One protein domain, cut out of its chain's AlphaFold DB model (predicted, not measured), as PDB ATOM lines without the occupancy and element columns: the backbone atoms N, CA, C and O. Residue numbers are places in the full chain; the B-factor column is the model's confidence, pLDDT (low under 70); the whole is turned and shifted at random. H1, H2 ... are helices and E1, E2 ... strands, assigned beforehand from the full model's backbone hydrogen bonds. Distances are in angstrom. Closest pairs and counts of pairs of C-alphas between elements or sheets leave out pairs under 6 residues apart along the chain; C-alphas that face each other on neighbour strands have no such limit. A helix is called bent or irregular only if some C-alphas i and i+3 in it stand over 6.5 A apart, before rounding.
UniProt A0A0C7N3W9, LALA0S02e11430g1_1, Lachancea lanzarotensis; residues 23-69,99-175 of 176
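This is residues 23 to 69 and 99 to 175 of the 176 residues of the protein "LALA0S02e11430g1_1" of Lachancea lanzarotensis (UniProt A0A0C7N3W9). A long, twisted hairpin of E2 and E3 reaches out to one end of the domain, with the short strand E1 beside the later part of E3; residues 42 to 46 of H1 meet E2 near its bend, H3 packs over E3, and at the other end lie H4 and H2. H4 follows straight from E3, folds back side by side with H3, and has H2 packed on its residues 159 to 163. The printed part has 124 residues, with four named helices and three named strands in the order E1 H1 H2 H3 E2 E3 H4. The sheet's order is E1 E3 E2, antiparallel throughout, and the class is mixed, helices and strands. The whole is compact, with a radius of gyration of the C-alphas of 15.1 A and spans of 44 by 41 by 28 A.

The edge strand E1, residues 23 to 26, is antiparallel to the inner strand E3, residues 148 to 158, with N 23 and O 157 2.8 A apart, within hydrogen-bond range. H1, residues 35 to 46, is on the strongly twisted sheet, over the edge strand E2, residues 134 to 142; it stands up at 85 degrees from a local plane that 6 C-alphas only just fix. Its closest C-alpha to E2 is that of Cys 46, 4.4 A from Gly 140. H2, residues 55 to 68, is only just not on the sheet, with 4 pairs of C-alphas within 10 A. H2 touches H4, residues 159 to 174, closest at C-alphas 62 and 160, 5.1 A; they run opposite ways at a shallow tilt of 33 degrees, only just short of steep. H3, residues 116 to 131, is over E3 at a height over the sheet of 8.4 A, with C-alphas 131 and 155 closest at 6.5 A. On the local plane it runs across the strands, only just, at 60.5 degrees to E3. With residues 119 to 123 alone H3 touches H4, opposite ways at a shallow tilt of 30 degrees; C-alphas 123 and 169 are closest, 6.4 A. E2 and E3 form a hairpin, with N 151 and O 136 within hydrogen-bond range at 2.8 A. E2 bends by 90 degrees at residue 139, and E3 by 59 degrees at residue 153. H4 only grazes the sheet with residues 159 to 165. Every O i to N i+4 pair is within hydrogen-bond range in H1 and H3, against 9 of 10 in H2 and 10 of 12 in H4.

E1 begins at C-alpha 23 (263.869, 215.528, 115.813). H1 spans 16.5 A, H2 20.5 A, H3 21.8 A and E3 27.2 A. H4 spans 23.9 A, ends at C-alpha 174 (275.342, 201.931, 133.731), and is irregular: C-alphas 160 and 163 are 7.1 A apart.

The two C-alphas farthest apart, those of Gln 67 and Leu 145, are 47.0 A apart. Residues 70 to 98 are not printed, and C-alphas 69 and 99 are 23.0 A apart across the cut. Of the links that are printed whole, none is long. The mean pLDDT of the printed part is 89.8, with residues 67 to 69 and 99 under 70.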
ATOM      1  N   ILE A  23     264.888 215.705 114.787       89.50
ATOM      2  CA  ILE A  23     263.869 215.528 115.813       89.50
ATOM      3  C   ILE A  23     264.230 216.369 117.029       89.50
ATOM      4  O   ILE A  23     265.397 216.542 117.377       89.50
ATOM      5  N   LEU A  24     263.201 216.896 117.679       91.31
ATOM      6  CA  LEU A  24     263.327 217.617 118.928       91.31
ATOM      7  C   LEU A  24     263.113 216.639 120.091       91.31
ATOM      8  O   LEU A  24     262.017 216.108 120.265       91.31
ATOM      9  N   LEU A  25     264.159 216.391 120.878       93.75
ATOM     10  CA  LEU A  25     264.133 215.463 122.009       93.75
ATOM     11  C   LEU A  25     264.168 216.206 123.333       93.75
ATOM     12  O   LEU A  25     265.000 217.089 123.522       93.75
ATOM     13  N   LYS A  26     263.313 215.797 124.270       94.25
ATOM     14  CA  LYS A  26     263.440 216.159 125.682       94.25
ATOM     15  C   LYS A  26     264.138 215.032 126.426       94.25
ATOM     16  O   LYS A  26     263.768 213.873 126.250       94.25
ATOM     17  N   VAL A  27     265.078 215.370 127.302       94.44
ATOM     18  CA  VAL A  27     265.662 214.408 128.246       94.44
ATOM     19  C   VAL A  27     265.401 214.884 129.663       94.44
ATOM     20  O   VAL A  27     265.713 216.024 129.997       94.44
ATOM     21  N   GLY A  28     264.850 214.012 130.498       93.00
ATOM     22  CA  GLY A  28     264.677 214.298 131.914       93.00
ATOM     23  C   GLY A  28     264.582 213.030 132.744       93.00
ATOM     24  O   GLY A  28     264.319 211.949 132.216       93.00
ATOM     25  N   MET A  29     264.792 213.175 134.047       92.44
ATOM     26  CA  MET A  29     264.696 212.067 134.996       92.44
ATOM     27  C   MET A  29     263.295 211.913 135.604       92.44
ATOM     28  O   MET A  29     262.464 212.830 135.606       92.44
ATOM     29  N   THR A  30     263.037 210.737 136.177       92.06
ATOM     30  CA  THR A  30     261.853 210.480 136.997       92.06
ATOM     31  C   THR A  30     262.169 209.531 138.146       92.06
ATOM     32  O   THR A  30     262.963 208.608 138.000       92.06
ATOM     33  N   ARG A  31     261.517 209.764 139.289       91.81
ATOM     34  CA  ARG A  31     261.452 208.834 140.430       91.81
ATOM     35  C   ARG A  31     260.080 208.148 140.524       91.81
ATOM     36  O   ARG A  31     259.785 207.485 141.511       91.81
ATOM     37  N   LYS A  32     259.205 208.377 139.537       91.06
ATOM     38  CA  LYS A  32     257.870 207.771 139.463       91.06
ATOM     39  C   LYS A  32     258.002 206.288 139.135       91.06
ATOM     40  O   LYS A  32     258.971 205.871 138.510       91.06
ATOM     41  N   THR A  33     256.993 205.517 139.519       89.56
ATOM     42  CA  THR A  33     256.940 204.069 139.279       89.56
ATOM     43  C   THR A  33     256.929 203.711 137.794       89.56
ATOM     44  O   THR A  33     257.445 202.663 137.425       89.56
ATOM     45  N   THR A  34     256.379 204.578 136.936       91.88
ATOM     46  CA  THR A  34     256.337 204.367 135.485       91.88
ATOM     47  C   THR A  34     256.797 205.604 134.717       91.88
ATOM     48  O   THR A  34     256.584 206.747 135.139       91.88
ATOM     49  N   VAL A  35     257.393 205.378 133.543       93.00
ATOM     50  CA  VAL A  35     257.738 206.453 132.599       93.00
ATOM     51  C   VAL A  35     256.476 207.150 132.089       93.00
ATOM     52  O   VAL A  35     256.457 208.373 131.980       93.00
ATOM     53  N   LEU A  36     255.388 206.404 131.869       94.06
ATOM     54  CA  LEU A  36     254.110 206.963 131.426       94.06
ATOM     55  C   LEU A  36     253.574 208.033 132.390       94.06
ATOM     56  O   LEU A  36     253.147 209.092 131.937       94.06
ATOM     57  N   ALA A  37     253.661 207.812 133.707       95.06
ATOM     58  CA  ALA A  37     253.241 208.810 134.690       95.06
ATOM     59  C   ALA A  37     254.016 210.133 134.538       95.06
ATOM     60  O   ALA A  37     253.431 211.210 134.625       95.06
ATOM     61  N   ARG A  38     255.323 210.066 134.250       95.38
ATOM     62  CA  ARG A  38     256.149 211.255 133.983       95.38
ATOM     63  C   ARG A  38     255.775 211.939 132.668       95.38
ATOM     64  O   ARG A  38     255.751 213.166 132.624       95.38
ATOM     65  N   LEU A  39     255.481 211.177 131.618       94.81
ATOM     66  CA  LEU A  39     255.043 211.749 130.341       94.81
ATOM     67  C   LEU A  39     253.720 212.510 130.505       94.81
ATOM     68  O   LEU A  39     253.641 213.663 130.093       94.81
ATOM     69  N   LEU A  40     252.745 211.931 131.210       95.25
ATOM     70  CA  LEU A  40     251.469 212.592 131.509       95.25
ATOM     71  C   LEU A  40     251.654 213.863 132.353       95.25
ATOM     72  O   LEU A  40     250.990 214.868 132.114       95.25
ATOM     73  N   GLU A  41     252.573 213.865 133.326       94.81
ATOM     74  CA  GLU A  41     252.929 215.080 134.080       94.81
ATOM     75  C   GLU A  41     253.455 216.188 133.157       94.81
ATOM     76  O   GLU A  41     253.070 217.353 133.298       94.81
ATOM     77  N   TRP A  42     254.322 215.839 132.203       94.25
ATOM     78  CA  TRP A  42     254.849 216.798 131.236       94.25
ATOM     79  C   TRP A  42     253.777 217.322 130.289       94.25
ATOM     80  O   TRP A  42     253.728 218.533 130.093       94.25
ATOM     81  N   GLU A  43     252.904 216.468 129.757       94.56
ATOM     82  CA  GLU A  43     251.794 216.897 128.897       94.56
ATOM     83  C   GLU A  43     250.839 217.829 129.646       94.56
ATOM     84  O   GLU A  43     250.497 218.908 129.159       94.56
ATOM     85  N   ASN A  44     250.484 217.474 130.882       94.81
ATOM     86  CA  ASN A  44     249.607 218.286 131.717       94.81
ATOM     87  C   ASN A  44     250.224 219.636 132.093       94.81
ATOM     88  O   ASN A  44     249.493 220.621 132.189       94.81
ATOM     89  N   SER A  45     251.542 219.692 132.292       92.56
ATOM     90  CA  SER A  45     252.248 220.935 132.625       92.56
ATOM     91  C   SER A  45     252.474 221.805 131.392       92.56
ATOM     92  O   SER A  45     252.223 223.003 131.417       92.56
ATOM     93  N   CYS A  46     252.939 221.207 130.295       91.19
ATOM     94  CA  CYS A  46     253.334 221.936 129.094       91.19
ATOM     95  C   CYS A  46     252.160 222.218 128.153       91.19
ATOM     96  O   CYS A  46     252.308 223.047 127.264       91.19
ATOM     97  N   LYS A  47     251.017 221.541 128.333       93.06
ATOM     98  CA  LYS A  47     249.839 221.601 127.450       93.06
ATOM     99  C   LYS A  47     250.161 221.254 125.991       93.06
ATOM    100  O   LYS A  47     249.528 221.750 125.064       93.06
ATOM    101  N   HIS A  48     251.149 220.384 125.799       87.94
ATOM    102  CA  HIS A  48     251.576 219.884 124.498       87.94
ATOM    103  C   HIS A  48     251.684 218.357 124.554       87.94
ATOM    104  O   HIS A  48     252.171 217.854 125.567       87.94
ATOM    105  N   PRO A  49     251.285 217.634 123.491       90.25
ATOM    106  CA  PRO A  49     251.485 216.192 123.406       90.25
ATOM    107  C   PRO A  49     252.974 215.839 123.461       90.25
ATOM    108  O   PRO A  49     253.801 216.511 122.837       90.25
ATOM    109  N   VAL A  50     253.317 214.765 124.165       90.12
ATOM    110  CA  VAL A  50     254.683 214.252 124.274       90.12
ATOM    111  C   VAL A  50     254.678 212.770 123.931       90.12
ATOM    112  O   VAL A  50     253.993 211.961 124.543       90.12
ATOM    113  N   THR A  51     255.501 212.386 122.958       91.50
ATOM    114  CA  THR A  51     255.661 210.978 122.583       91.50
ATOM    115  C   THR A  51     256.902 210.393 123.244       91.50
ATOM    116  O   THR A  51     258.020 210.832 122.980       91.50
ATOM    117  N   GLY A  52     256.713 209.365 124.075       92.75
ATOM    118  CA  GLY A  52     257.815 208.554 124.586       92.75
ATOM    119  C   GLY A  52     258.506 207.788 123.455       92.75
ATOM    120  O   GLY A  52     257.842 207.099 122.670       92.75
ATOM    121  N   ILE A  53     259.832 207.900 123.372       91.56
ATOM    122  CA  ILE A  53     260.637 207.207 122.363       91.56
ATOM    123  C   ILE A  53     261.177 205.905 122.954       91.56
ATOM    124  O   ILE A  53     261.991 205.919 123.871       91.56
ATOM    125  N   ASP A  54     260.717 204.785 122.403       91.31
ATOM    126  CA  ASP A  54     261.223 203.442 122.686       91.31
ATOM    127  C   ASP A  54     262.174 202.968 121.574       91.31
ATOM    128  O   ASP A  54     262.328 203.625 120.540       91.31
ATOM    129  N   LEU A  55     262.807 201.806 121.767       89.62
ATOM    130  CA  LEU A  55     263.750 201.248 120.792       89.62
ATOM    131  C   LEU A  55     263.111 200.949 119.431       89.62
ATOM    132  O   LEU A  55     263.784 201.084 118.409       89.62
ATOM    133  N   ALA A  56     261.826 200.584 119.383       89.81
ATOM    134  CA  ALA A  56     261.139 200.347 118.118       89.81
ATOM    135  C   ALA A  56     261.017 201.654 117.322       89.81
ATOM    136  O   ALA A  56     261.362 201.688 116.139       89.81
ATOM    137  N   LYS A  57     260.637 202.756 117.983       91.56
ATOM    138  CA  LYS A  57     260.603 204.090 117.372       91.56
ATOM    139  C   LYS A  57     261.999 204.565 116.967       91.56
ATOM    140  O   LYS A  57     262.147 205.100 115.873       91.56
ATOM    141  N   VAL A  58     263.033 204.333 117.784       90.00
ATOM    142  CA  VAL A  58     264.428 204.651 117.407       90.00
ATOM    143  C   VAL A  58     264.824 203.935 116.116       90.00
ATOM    144  O   VAL A  58     265.352 204.572 115.204       90.00
ATOM    145  N   ASN A  59     264.531 202.637 116.004       87.69
ATOM    146  CA  ASN A  59     264.836 201.859 114.802       87.69
ATOM    147  C   ASN A  59     264.074 202.391 113.579       87.69
ATOM    148  O   ASN A  59     264.672 202.558 112.517       87.69
ATOM    149  N   GLN A  60     262.789 202.730 113.728       88.00
ATOM    150  CA  GLN A  60     261.986 203.327 112.651       88.00
ATOM    151  C   GLN A  60     262.552 204.679 112.187       88.00
ATOM    152  O   GLN A  60     262.714 204.899 110.986       88.00
ATOM    153  N   LEU A  61     262.904 205.566 113.124       85.44
ATOM    154  CA  LEU A  61     263.508 206.869 112.817       85.44
ATOM    155  C   LEU A  61     264.852 206.708 112.094       85.44
ATOM    156  O   LEU A  61     265.108 207.374 111.086       85.44
ATOM    157  N   TYR A  62     265.690 205.783 112.565       84.25
ATOM    158  CA  TYR A  62     266.983 205.497 111.953       84.25
ATOM    159  C   TYR A  62     266.836 204.953 110.523       84.25
ATOM    160  O   TYR A  62     267.506 205.435 109.604       84.25
ATOM    161  N   GLN A  63     265.921 204.003 110.304       83.31
ATOM    162  CA  GLN A  63     265.629 203.447 108.979       83.31
ATOM    163  C   GLN A  63     265.098 204.518 108.016       83.31
ATOM    164  O   GLN A  63     265.593 204.622 106.890       83.31
ATOM    165  N   ALA A  64     264.166 205.360 108.472       79.94
ATOM    166  CA  ALA A  64     263.612 206.457 107.679       79.94
ATOM    167  C   ALA A  64     264.685 207.474 107.251       79.94
ATOM    168  O   ALA A  64     264.631 207.994 106.135       79.94
ATOM    169  N   SER A  65     265.685 207.732 108.103       80.31
ATOM    170  CA  SER A  65     266.825 208.596 107.760       80.31
ATOM    171  C   SER A  65     267.794 207.933 106.766       80.31
ATOM    172  O   SER A  65     268.291 208.578 105.842       80.31
ATOM    173  N   SER A  66     268.024 206.623 106.908       70.44
ATOM    174  CA  SER A  66     268.994 205.866 106.107       70.44
ATOM    175  C   SER A  66     268.521 205.645 104.671       70.44
ATOM    176  O   SER A  66     269.316 205.735 103.737       70.44
ATOM    177  N   GLN A  67     267.219 205.413 104.469       66.38
ATOM    178  CA  GLN A  67     266.637 205.243 103.133       66.38
ATOM    179  C   GLN A  67     266.798 206.496 102.257       66.38
ATOM    180  O   GLN A  67     266.972 206.378 101.047       66.38
ATOM    181  N   ARG A  68     266.826 207.694 102.854       61.22
ATOM    182  CA  ARG A  68     266.988 208.960 102.118       61.22
ATOM    183  C   ARG A  68     268.415 209.201 101.638       61.22
ATOM    184  O   ARG A  68     268.607 209.817 100.597       61.22
ATOM    185  N   LYS A  69     269.419 208.670 102.345       56.69
ATOM    186  CA  LYS A  69     270.835 208.758 101.941       56.69
ATOM    187  C   LYS A  69     271.197 207.789 100.802       56.69
ATOM    188  O   LYS A  69     272.308 207.842 100.285       56.69
ATOM    189  N   SER A  99     270.231 196.805 119.869       69.12
ATOM    190  CA  SER A  99     270.230 196.383 121.265       69.12
ATOM    191  C   SER A  99     270.943 197.461 122.070       69.12
ATOM    192  O   SER A  99     272.121 197.743 121.835       69.12
ATOM    193  N   ILE A 100     270.207 198.118 122.962       79.25
ATOM    194  CA  ILE A 100     270.725 199.185 123.819       79.25
ATOM    195  C   ILE A 100     270.657 198.683 125.257       79.25
ATOM    196  O   ILE A 100     269.561 198.612 125.823       79.25
ATOM    197  N   PRO A 101     271.804 198.304 125.847       79.44
ATOM    198  CA  PRO A 101     271.850 197.841 127.223       79.44
ATOM    199  C   PRO A 101     271.247 198.875 128.178       79.44
ATOM    200  O   PRO A 101     271.467 200.077 128.039       79.44
ATOM    201  N   GLY A 102     270.481 198.398 129.160       84.06
ATOM    202  CA  GLY A 102     269.931 199.240 130.225       84.06
ATOM    203  C   GLY A 102     268.645 200.000 129.884       84.06
ATOM    204  O   GLY A 102     268.074 200.603 130.794       84.06
ATOM    205  N   PHE A 103     268.154 199.941 128.639       91.12
ATOM    206  CA  PHE A 103     266.841 200.483 128.280       91.12
ATOM    207  C   PHE A 103     265.737 199.444 128.508       91.12
ATOM    208  O   PHE A 103     265.730 198.391 127.872       91.12
ATOM    209  N   ARG A 104     264.786 199.737 129.396       90.12
ATOM    210  CA  ARG A 104     263.584 198.916 129.631       90.12
ATOM    211  C   ARG A 104     262.427 199.800 130.090       90.12
ATOM    212  O   ARG A 104     262.659 200.920 130.525       90.12
ATOM    213  N   ASP A 105     261.188 199.339 129.933       89.88
ATOM    214  CA  ASP A 105     259.978 200.042 130.403       89.88
ATOM    215  C   ASP A 105     259.883 201.527 129.980       89.88
ATOM    216  O   ASP A 105     259.339 202.378 130.687       89.88
ATOM    217  N   GLY A 106     260.432 201.851 128.804       90.25
ATOM    218  CA  GLY A 106     260.436 203.202 128.239       90.25
ATOM    219  C   GLY A 106     261.524 204.140 128.772       90.25
ATOM    220  O   GLY A 106     261.472 205.330 128.468       90.25
ATOM    221  N   GLY A 107     262.500 203.655 129.549       93.25
ATOM    222  CA  GLY A 107     263.555 204.495 130.116       93.25
ATOM    223  C   GLY A 107     264.868 203.776 130.425       93.25
ATOM    224  O   GLY A 107     265.010 202.564 130.269       93.25
ATOM    225  N   PHE A 108     265.847 204.562 130.873       93.50
ATOM    226  CA  PHE A 108     267.136 204.071 131.357       93.50
ATOM    227  C   PHE A 108     267.160 204.054 132.882       93.50
ATOM    228  O   PHE A 108     266.668 204.977 133.532       93.50
ATOM    229  N   TYR A 109     267.770 203.017 133.450       91.31
ATOM    230  CA  TYR A 109     267.871 202.845 134.895       91.31
ATOM    231  C   TYR A 109     269.288 203.131 135.363       91.31
ATOM    232  O   TYR A 109     270.254 202.613 134.807       91.31
ATOM    233  N   VAL A 110     269.403 203.943 136.411       90.06
ATOM    234  CA  VAL A 110     270.692 204.272 137.017       90.06
ATOM    235  C   VAL A 110     271.139 203.123 137.916       90.06
ATOM    236  O   VAL A 110     270.450 202.763 138.869       90.06
ATOM    237  N   ALA A 111     272.300 202.549 137.606       82.81
ATOM    238  CA  ALA A 111     272.922 201.524 138.434       82.81
ATOM    239  C   ALA A 111     273.544 202.117 139.713       82.81
ATOM    240  O   ALA A 111     273.910 203.297 139.765       82.81
ATOM    241  N   ASN A 112     273.719 201.257 140.721       79.12
ATOM    242  CA  ASN A 112     274.578 201.484 141.891       79.12
ATOM    243  C   ASN A 112     274.215 202.702 142.759       79.12
ATOM    244  O   ASN A 112     275.093 203.319 143.354       79.12
ATOM    245  N   GLY A 113     272.932 203.079 142.818       79.94
ATOM    246  CA  GLY A 113     272.449 204.125 143.731       79.94
ATOM    247  C   GLY A 113     273.012 205.527 143.469       79.94
ATOM    248  O   GLY A 113     272.947 206.384 144.347       79.94
ATOM    249  N   ARG A 114     273.576 205.778 142.280       86.44
ATOM    250  CA  ARG A 114     274.108 207.100 141.921       86.44
ATOM    251  C   ARG A 114     272.986 208.141 141.893       86.44
ATOM    252  O   ARG A 114     271.850 207.835 141.531       86.44
ATOM    253  N   SER A 115     273.319 209.384 142.243       90.62
ATOM    254  CA  SER A 115     272.366 210.501 142.219       90.62
ATOM    255  C   SER A 115     271.822 210.716 140.807       90.62
ATOM    256  O   SER A 115     272.582 210.879 139.851       90.62
ATOM    257  N   LEU A 116     270.492 210.740 140.687       91.25
ATOM    258  CA  LEU A 116     269.818 210.982 139.413       91.25
ATOM    259  C   LEU A 116     270.130 212.383 138.875       91.25
ATOM    260  O   LEU A 116     270.243 212.554 137.667       91.25
ATOM    261  N   GLU A 117     270.331 213.354 139.764       91.88
ATOM    262  CA  GLU A 117     270.685 214.735 139.431       91.88
ATOM    263  C   GLU A 117     272.070 214.814 138.776       91.88
ATOM    264  O   GLU A 117     272.252 215.524 137.785       91.88
ATOM    265  N   LEU A 118     273.044 214.053 139.292       92.56
ATOM    266  CA  LEU A 118     274.375 213.955 138.686       92.56
ATOM    267  C   LEU A 118     274.303 213.311 137.299       92.56
ATOM    268  O   LEU A 118     274.924 213.807 136.361       92.56
ATOM    269  N   ILE A 119     273.520 212.239 137.155       94.62
ATOM    270  CA  ILE A 119     273.335 211.555 135.870       94.62
ATOM    271  C   ILE A 119     272.636 212.446 134.850       94.62
ATOM    272  O   ILE A 119     273.094 212.548 133.715       94.62
ATOM    273  N   GLU A 120     271.569 213.135 135.248       94.31
ATOM    274  CA  GLU A 120     270.875 214.090 134.386       94.31
ATOM    275  C   GLU A 120     271.818 215.208 133.939       94.31
ATOM    276  O   GLU A 120     271.898 215.499 132.746       94.31
ATOM    277  N   THR A 121     272.607 215.759 134.866       95.06
ATOM    278  CA  THR A 121     273.600 216.796 134.556       95.06
ATOM    279  C   THR A 121     274.639 216.297 133.554       95.06
ATOM    280  O   THR A 121     274.932 216.998 132.589       95.06
ATOM    281  N   GLN A 122     275.166 215.080 133.730       95.62
ATOM    282  CA  GLN A 122     276.129 214.484 132.798       95.62
ATOM    283  C   GLN A 122     275.529 214.279 131.404       95.62
ATOM    284  O   GLN A 122     276.159 214.624 130.403       95.62
ATOM    285  N   ILE A 123     274.298 213.763 131.325       96.25
ATOM    286  CA  ILE A 123     273.601 213.575 130.049       96.25
ATOM    287  C   ILE A 123     273.357 214.928 129.373       96.25
ATOM    288  O   ILE A 123     273.636 215.083 128.185       96.25
ATOM    289  N   HIS A 124     272.868 215.924 130.114       95.69
ATOM    290  CA  HIS A 124     272.625 217.261 129.576       95.69
ATOM    291  C   HIS A 124     273.916 217.916 129.092       95.69
ATOM    292  O   HIS A 124     273.934 218.419 127.976       95.69
ATOM    293  N   GLN A 125     275.009 217.850 129.856       95.19
ATOM    294  CA  GLN A 125     276.314 218.374 129.441       95.19
ATOM    295  C   GLN A 125     276.827 217.698 128.167       95.19
ATOM    296  O   GLN A 125     277.245 218.390 127.238       95.19
ATOM    297  N   LEU A 126     276.747 216.364 128.086       95.69
ATOM    298  CA  LEU A 126     277.123 215.619 126.884       95.69
ATOM    299  C   LEU A 126     276.335 216.114 125.663       95.69
ATOM    300  O   LEU A 126     276.911 216.405 124.613       95.69
ATOM    301  N   LEU A 127     275.012 216.211 125.797       93.94
ATOM    302  CA  LEU A 127     274.137 216.587 124.692       93.94
ATOM    303  C   LEU A 127     274.244 218.076 124.341       93.94
ATOM    304  O   LEU A 127     274.197 218.411 123.161       93.94
ATOM    305  N   TRP A 128     274.461 218.965 125.313       90.31
ATOM    306  CA  TRP A 128     274.719 220.385 125.061       90.31
ATOM    307  C   TRP A 128     276.035 220.594 124.323       90.31
ATOM    308  O   TRP A 128     276.070 221.363 123.367       90.31
ATOM    309  N   ASN A 129     277.093 219.877 124.702       90.06
ATOM    310  CA  ASN A 129     278.377 219.963 124.007       90.06
ATOM    311  C   ASN A 129     278.271 219.474 122.555       90.06
ATOM    312  O   ASN A 129     278.940 220.007 121.673       90.06
ATOM    313  N   ARG A 130     277.420 218.473 122.295       91.56
ATOM    314  CA  ARG A 130     277.287 217.855 120.970       91.56
ATOM    315  C   ARG A 130     276.284 218.558 120.050       91.56
ATOM    316  O   ARG A 130     276.551 218.694 118.858       91.56
ATOM    317  N   TYR A 131     275.142 218.985 120.581       89.00
ATOM    318  CA  TYR A 131     273.999 219.492 119.807       89.00
ATOM    319  C   TYR A 131     273.560 220.902 120.201       89.00
ATOM    320  O   TYR A 131     272.733 221.505 119.520       89.00
ATOM    321  N   GLY A 132     274.125 221.452 121.274       87.12
ATOM    322  CA  GLY A 132     273.725 222.742 121.813       87.12
ATOM    323  C   GLY A 132     272.500 222.669 122.711       87.12
ATOM    324  O   GLY A 132     271.899 221.616 122.930       87.12
ATOM    325  N   GLN A 133     272.125 223.833 123.238       86.06
ATOM    326  CA  GLN A 133     270.932 223.996 124.059       86.06
ATOM    327  C   GLN A 133     269.715 224.313 123.185       86.06
ATOM    328  O   GLN A 133     269.661 225.352 122.519       86.06
ATOM    329  N   GLY A 134     268.708 223.440 123.215       83.12
ATOM    330  CA  GLY A 134     267.371 223.748 122.721       83.12
ATOM    331  C   GLY A 134     266.621 224.574 123.759       83.12
ATOM    332  O   GLY A 134     266.200 224.064 124.798       83.12
ATOM    333  N   LEU A 135     266.464 225.867 123.483       87.12
ATOM    334  CA  LEU A 135     265.715 226.788 124.331       87.12
ATOM    335  C   LEU A 135     264.288 226.914 123.800       87.12
ATOM    336  O   LEU A 135     264.077 227.436 122.708       87.12
ATOM    337  N   ILE A 136     263.309 226.458 124.581       87.75
ATOM    338  CA  ILE A 136     261.893 226.486 124.186       87.75
ATOM    339  C   ILE A 136     261.106 227.361 125.149       87.75
ATOM    340  O   ILE A 136     261.091 227.102 126.351       87.75
ATOM    341  N   HIS A 137     260.416 228.368 124.616       90.69
ATOM    342  CA  HIS A 137     259.403 229.112 125.360       90.69
ATOM    343  C   HIS A 137     258.093 228.327 125.324       90.69
ATOM    344  O   HIS A 137     257.478 228.178 124.270       90.69
ATOM    345  N   CYS A 138     257.691 227.791 126.472       91.62
ATOM    346  CA  CYS A 138     256.456 227.037 126.619       91.62
ATOM    347  C   CYS A 138     255.371 227.944 127.194       91.62
ATOM    348  O   CYS A 138     255.539 228.500 128.277       91.62
ATOM    349  N   TYR A 139     254.252 228.057 126.481       91.81
ATOM    350  CA  TYR A 139     253.095 228.838 126.921       91.81
ATOM    351  C   TYR A 139     252.197 228.081 127.908       91.81
ATOM    352  O   TYR A 139     251.447 228.716 128.643       91.81
ATOM    353  N   GLY A 140     252.287 226.746 127.964       92.31
ATOM    354  CA  GLY A 140     251.584 225.953 128.978       92.31
ATOM    355  C   GLY A 140     252.214 226.051 130.368       92.31
ATOM    356  O   GLY A 140     251.505 225.997 131.369       92.31
ATOM    357  N   CYS A 141     253.531 226.265 130.442       92.94
ATOM    358  CA  CYS A 141     254.239 226.472 131.700       92.94
ATOM    359  C   CYS A 141     254.377 227.967 132.020       92.94
ATOM    360  O   CYS A 141     254.753 228.760 131.158       92.94
ATOM    361  N   LYS A 142     254.191 228.334 133.289       93.38
ATOM    362  CA  LYS A 142     254.424 229.695 133.792       93.38
ATOM    363  C   LYS A 142     255.682 229.766 134.658       93.38
ATOM    364  O   LYS A 142     256.039 228.798 135.334       93.38
ATOM    365  N   ASN A 143     256.402 230.883 134.590       92.19
ATOM    366  CA  ASN A 143     257.489 231.204 135.516       92.19
ATOM    367  C   ASN A 143     256.944 231.946 136.759       92.19
ATOM    368  O   ASN A 143     255.740 232.124 136.910       92.19
ATOM    369  N   HIS A 144     257.833 232.386 137.651       91.62
ATOM    370  CA  HIS A 144     257.467 233.113 138.876       91.62
ATOM    371  C   HIS A 144     256.840 234.499 138.622       91.62
ATOM    372  O   HIS A 144     256.283 235.085 139.541       91.62
ATOM    373  N   LEU A 145     256.921 235.008 137.390       93.94
ATOM    374  CA  LEU A 145     256.328 236.269 136.936       93.94
ATOM    375  C   LEU A 145     255.067 236.038 136.081       93.94
ATOM    376  O   LEU A 145     254.654 236.934 135.353       93.94
ATOM    377  N   ASP A 146     254.504 234.826 136.096       92.19
ATOM    378  CA  ASP A 146     253.370 234.402 135.260       92.19
ATOM    379  C   ASP A 146     253.597 234.526 133.731       92.19
ATOM    380  O   ASP A 146     252.672 234.533 132.914       92.19
ATOM    381  N   GLN A 147     254.855 234.556 133.297       93.12
ATOM    382  CA  GLN A 147     255.234 234.580 131.882       93.12
ATOM    383  C   GLN A 147     255.533 233.166 131.356       93.12
ATOM    384  O   GLN A 147     255.831 232.271 132.156       93.12
ATOM    385  N   PRO A 148     255.510 232.946 130.023       93.06
ATOM    386  CA  PRO A 148     255.902 231.672 129.422       93.06
ATOM    387  C   PRO A 148     257.263 231.182 129.931       93.06
ATOM    388  O   PRO A 148     258.271 231.894 129.874       93.06
ATOM    389  N   LYS A 149     257.307 229.949 130.443       94.38
ATOM    390  CA  LYS A 149     258.533 229.370 131.001       94.38
ATOM    391  C   LYS A 149     259.487 228.959 129.882       94.38
ATOM    392  O   LYS A 149     259.101 228.299 128.918       94.38
ATOM    393  N   ARG A 150     260.770 229.284 130.052       92.81
ATOM    394  CA  ARG A 150     261.852 228.833 129.168       92.81
ATOM    395  C   ARG A 150     262.398 227.480 129.643       92.81
ATOM    396  O   ARG A 150     262.952 227.400 130.735       92.81
ATOM    397  N   HIS A 151     262.257 226.441 128.825       90.88
ATOM    398  CA  HIS A 151     262.833 225.109 129.047       90.88
ATOM    399  C   HIS A 151     264.204 224.987 128.386       90.88
ATOM    400  O   HIS A 151     264.400 225.521 127.293       90.88
ATOM    401  N   ARG A 152     265.126 224.266 129.035       89.94
ATOM    402  CA  ARG A 152     266.506 224.065 128.551       89.94
ATOM    403  C   ARG A 152     266.871 222.599 128.316       89.94
ATOM    404  O   ARG A 152     267.959 222.298 127.837       89.94
ATOM    405  N   GLU A 153     265.957 221.690 128.640       92.25
ATOM    406  CA  GLU A 153     266.170 220.239 128.582       92.25
ATOM    407  C   GLU A 153     265.791 219.645 127.213       92.25
ATOM    408  O   GLU A 153     265.369 218.490 127.128       92.25
ATOM    409  N   TRP A 154     265.859 220.457 126.154       92.31
ATOM    410  CA  TRP A 154     265.490 220.081 124.794       92.31
ATOM    411  C   TRP A 154     266.703 220.119 123.868       92.31
ATOM    412  O   TRP A 154     267.587 220.962 124.018       92.31
ATOM    413  N   PHE A 155     266.728 219.220 122.891       91.75
ATOM    414  CA  PHE A 155     267.854 219.016 121.985       91.75
ATOM    415  C   PHE A 155     267.328 218.797 120.569       91.75
ATOM    416  O   PHE A 155     266.494 217.920 120.347       91.75
ATOM    417  N   MET A 156     267.806 219.590 119.609       90.56
ATOM    418  CA  MET A 156     267.524 219.378 118.189       90.56
ATOM    419  C   MET A 156     268.572 218.415 117.637       90.56
ATOM    420  O   MET A 156     269.745 218.777 117.549       90.56
ATOM    421  N   VAL A 157     268.179 217.191 117.292       90.94
ATOM    422  CA  VAL A 157     269.131 216.134 116.928       90.94
ATOM    423  C   VAL A 157     268.824 215.548 115.552       90.94
ATOM    424  O   VAL A 157     267.655 215.396 115.201       90.94
ATOM    425  N   PRO A 158     269.845 215.191 114.759       90.19
ATOM    426  CA  PRO A 158     269.651 214.413 113.540       90.19
ATOM    427  C   PRO A 158     269.062 213.022 113.823       90.19
ATOM    428  O   PRO A 158     269.461 212.359 114.783       90.19
ATOM    429  N   LEU A 159     268.137 212.560 112.975       89.25
ATOM    430  CA  LEU A 159     267.469 211.257 113.130       89.25
ATOM    431  C   LEU A 159     268.447 210.072 113.132       89.25
ATOM    432  O   LEU A 159     268.241 209.096 113.851       89.25
ATOM    433  N   ASP A 160     269.524 210.168 112.356       87.56
ATOM    434  CA  ASP A 160     270.564 209.142 112.254       87.56
ATOM    435  C   ASP A 160     271.427 209.022 113.521       87.56
ATOM    436  O   ASP A 160     272.029 207.974 113.747       87.56
ATOM    437  N   GLN A 161     271.446 210.050 114.375       91.12
ATOM    438  CA  GLN A 161     272.217 210.068 115.623       91.12
ATOM    439  C   GLN A 161     271.402 209.655 116.856       91.12
ATOM    440  O   GLN A 161     271.975 209.439 117.926       91.12
ATOM    441  N   VAL A 162     270.080 209.481 116.733       92.56
ATOM    442  CA  VAL A 162     269.219 209.043 117.849       92.56
ATOM    443  C   VAL A 162     269.685 207.712 118.472       92.56
ATOM    444  O   VAL A 162     269.761 207.645 119.702       92.56
ATOM    445  N   PRO A 163     270.075 206.671 117.702       92.81
ATOM    446  CA  PRO A 163     270.592 205.434 118.294       92.81
ATOM    447  C   PRO A 163     271.865 205.640 119.123       92.81
ATOM    448  O   PRO A 163     272.035 205.011 120.166       92.81
ATOM    449  N   GLU A 164     272.764 206.525 118.687       92.56
ATOM    450  CA  GLU A 164     273.995 206.828 119.424       92.56
ATOM    451  C   GLU A 164     273.712 207.566 120.729       92.56
ATOM    452  O   GLU A 164     274.339 207.263 121.741       92.56
ATOM    453  N   ILE A 165     272.739 208.482 120.729       94.62
ATOM    454  CA  ILE A 165     272.286 209.166 121.947       94.62
ATOM    455  C   ILE A 165     271.808 208.143 122.974       94.62
ATOM    456  O   ILE A 165     272.224 208.195 124.127       94.62
ATOM    457  N   PHE A 166     270.984 207.180 122.558       94.81
ATOM    458  CA  PHE A 166     270.504 206.141 123.463       94.81
ATOM    459  C   PHE A 166     271.648 205.275 124.011       94.81
ATOM    460  O   PHE A 166     271.663 204.982 125.203       94.81
ATOM    461  N   ARG A 167     272.635 204.896 123.185       93.56
ATOM    462  CA  ARG A 167     273.820 204.161 123.667       93.56
ATOM    463  C   ARG A 167     274.626 204.975 124.678       93.56
ATOM    464  O   ARG A 167     275.032 204.429 125.697       93.56
ATOM    465  N   ALA A 168     274.824 206.266 124.415       94.50
ATOM    466  CA  ALA A 168     275.564 207.149 125.308       94.50
ATOM    467  C   ALA A 168     274.843 207.338 126.649       94.50
ATOM    468  O   ALA A 168     275.473 207.242 127.698       94.50
ATOM    469  N   ILE A 169     273.520 207.536 126.631       95.00
ATOM    470  CA  ILE A 169     272.716 207.592 127.858       95.00
ATOM    471  C   ILE A 169     272.799 206.258 128.605       95.00
ATOM    472  O   ILE A 169     273.028 206.260 129.811       95.00
ATOM    473  N   GLY A 170     272.680 205.130 127.900       93.69
ATOM    474  CA  GLY A 170     272.837 203.795 128.480       93.69
ATOM    475  C   GLY A 170     274.165 203.626 129.219       93.69
ATOM    476  O   GLY A 170     274.148 203.257 130.389       93.69
ATOM    477  N   ALA A 171     275.285 203.980 128.577       92.31
ATOM    478  CA  ALA A 171     276.623 203.931 129.173       92.31
ATOM    479  C   ALA A 171     276.750 204.846 130.404       92.31
ATOM    480  O   ALA A 171     277.198 204.413 131.469       92.31
ATOM    481  N   ILE A 172     276.253 206.088 130.306       93.25
ATOM    482  CA  ILE A 172     276.234 207.011 131.446       93.25
ATOM    483  C   ILE A 172     275.434 206.403 132.595       93.25
ATOM    484  O   ILE A 172     275.907 206.440 133.727       93.25
ATOM    485  N   CYS A 173     274.255 205.827 132.338       92.19
ATOM    486  CA  CYS A 173     273.367 205.234 133.342       92.19
ATOM    487  C   CYS A 173     273.910 203.935 133.965       92.19
ATOM    488  O   CYS A 173     273.677 203.706 135.159       92.19
ATOM    489  N   SER A 174     274.665 203.128 133.216       89.88
ATOM    490  CA  SER A 174     275.342 201.931 133.731       89.88
ATOM    491  C   SER A 174     276.647 202.242 134.468       89.88
ATOM    492  O   SER A 174     277.076 201.430 135.284       89.88
ATOM    493  N   GLY A 175     277.243 203.419 134.245       79.69
ATOM    494  CA  GLY A 175     278.546 203.784 134.811       79.69
ATOM    495  C   GLY A 175     279.710 203.101 134.093       79.69
ATOM    496  O   GLY A 175     280.681 202.725 134.743       79.69
TER     497      GLY A 175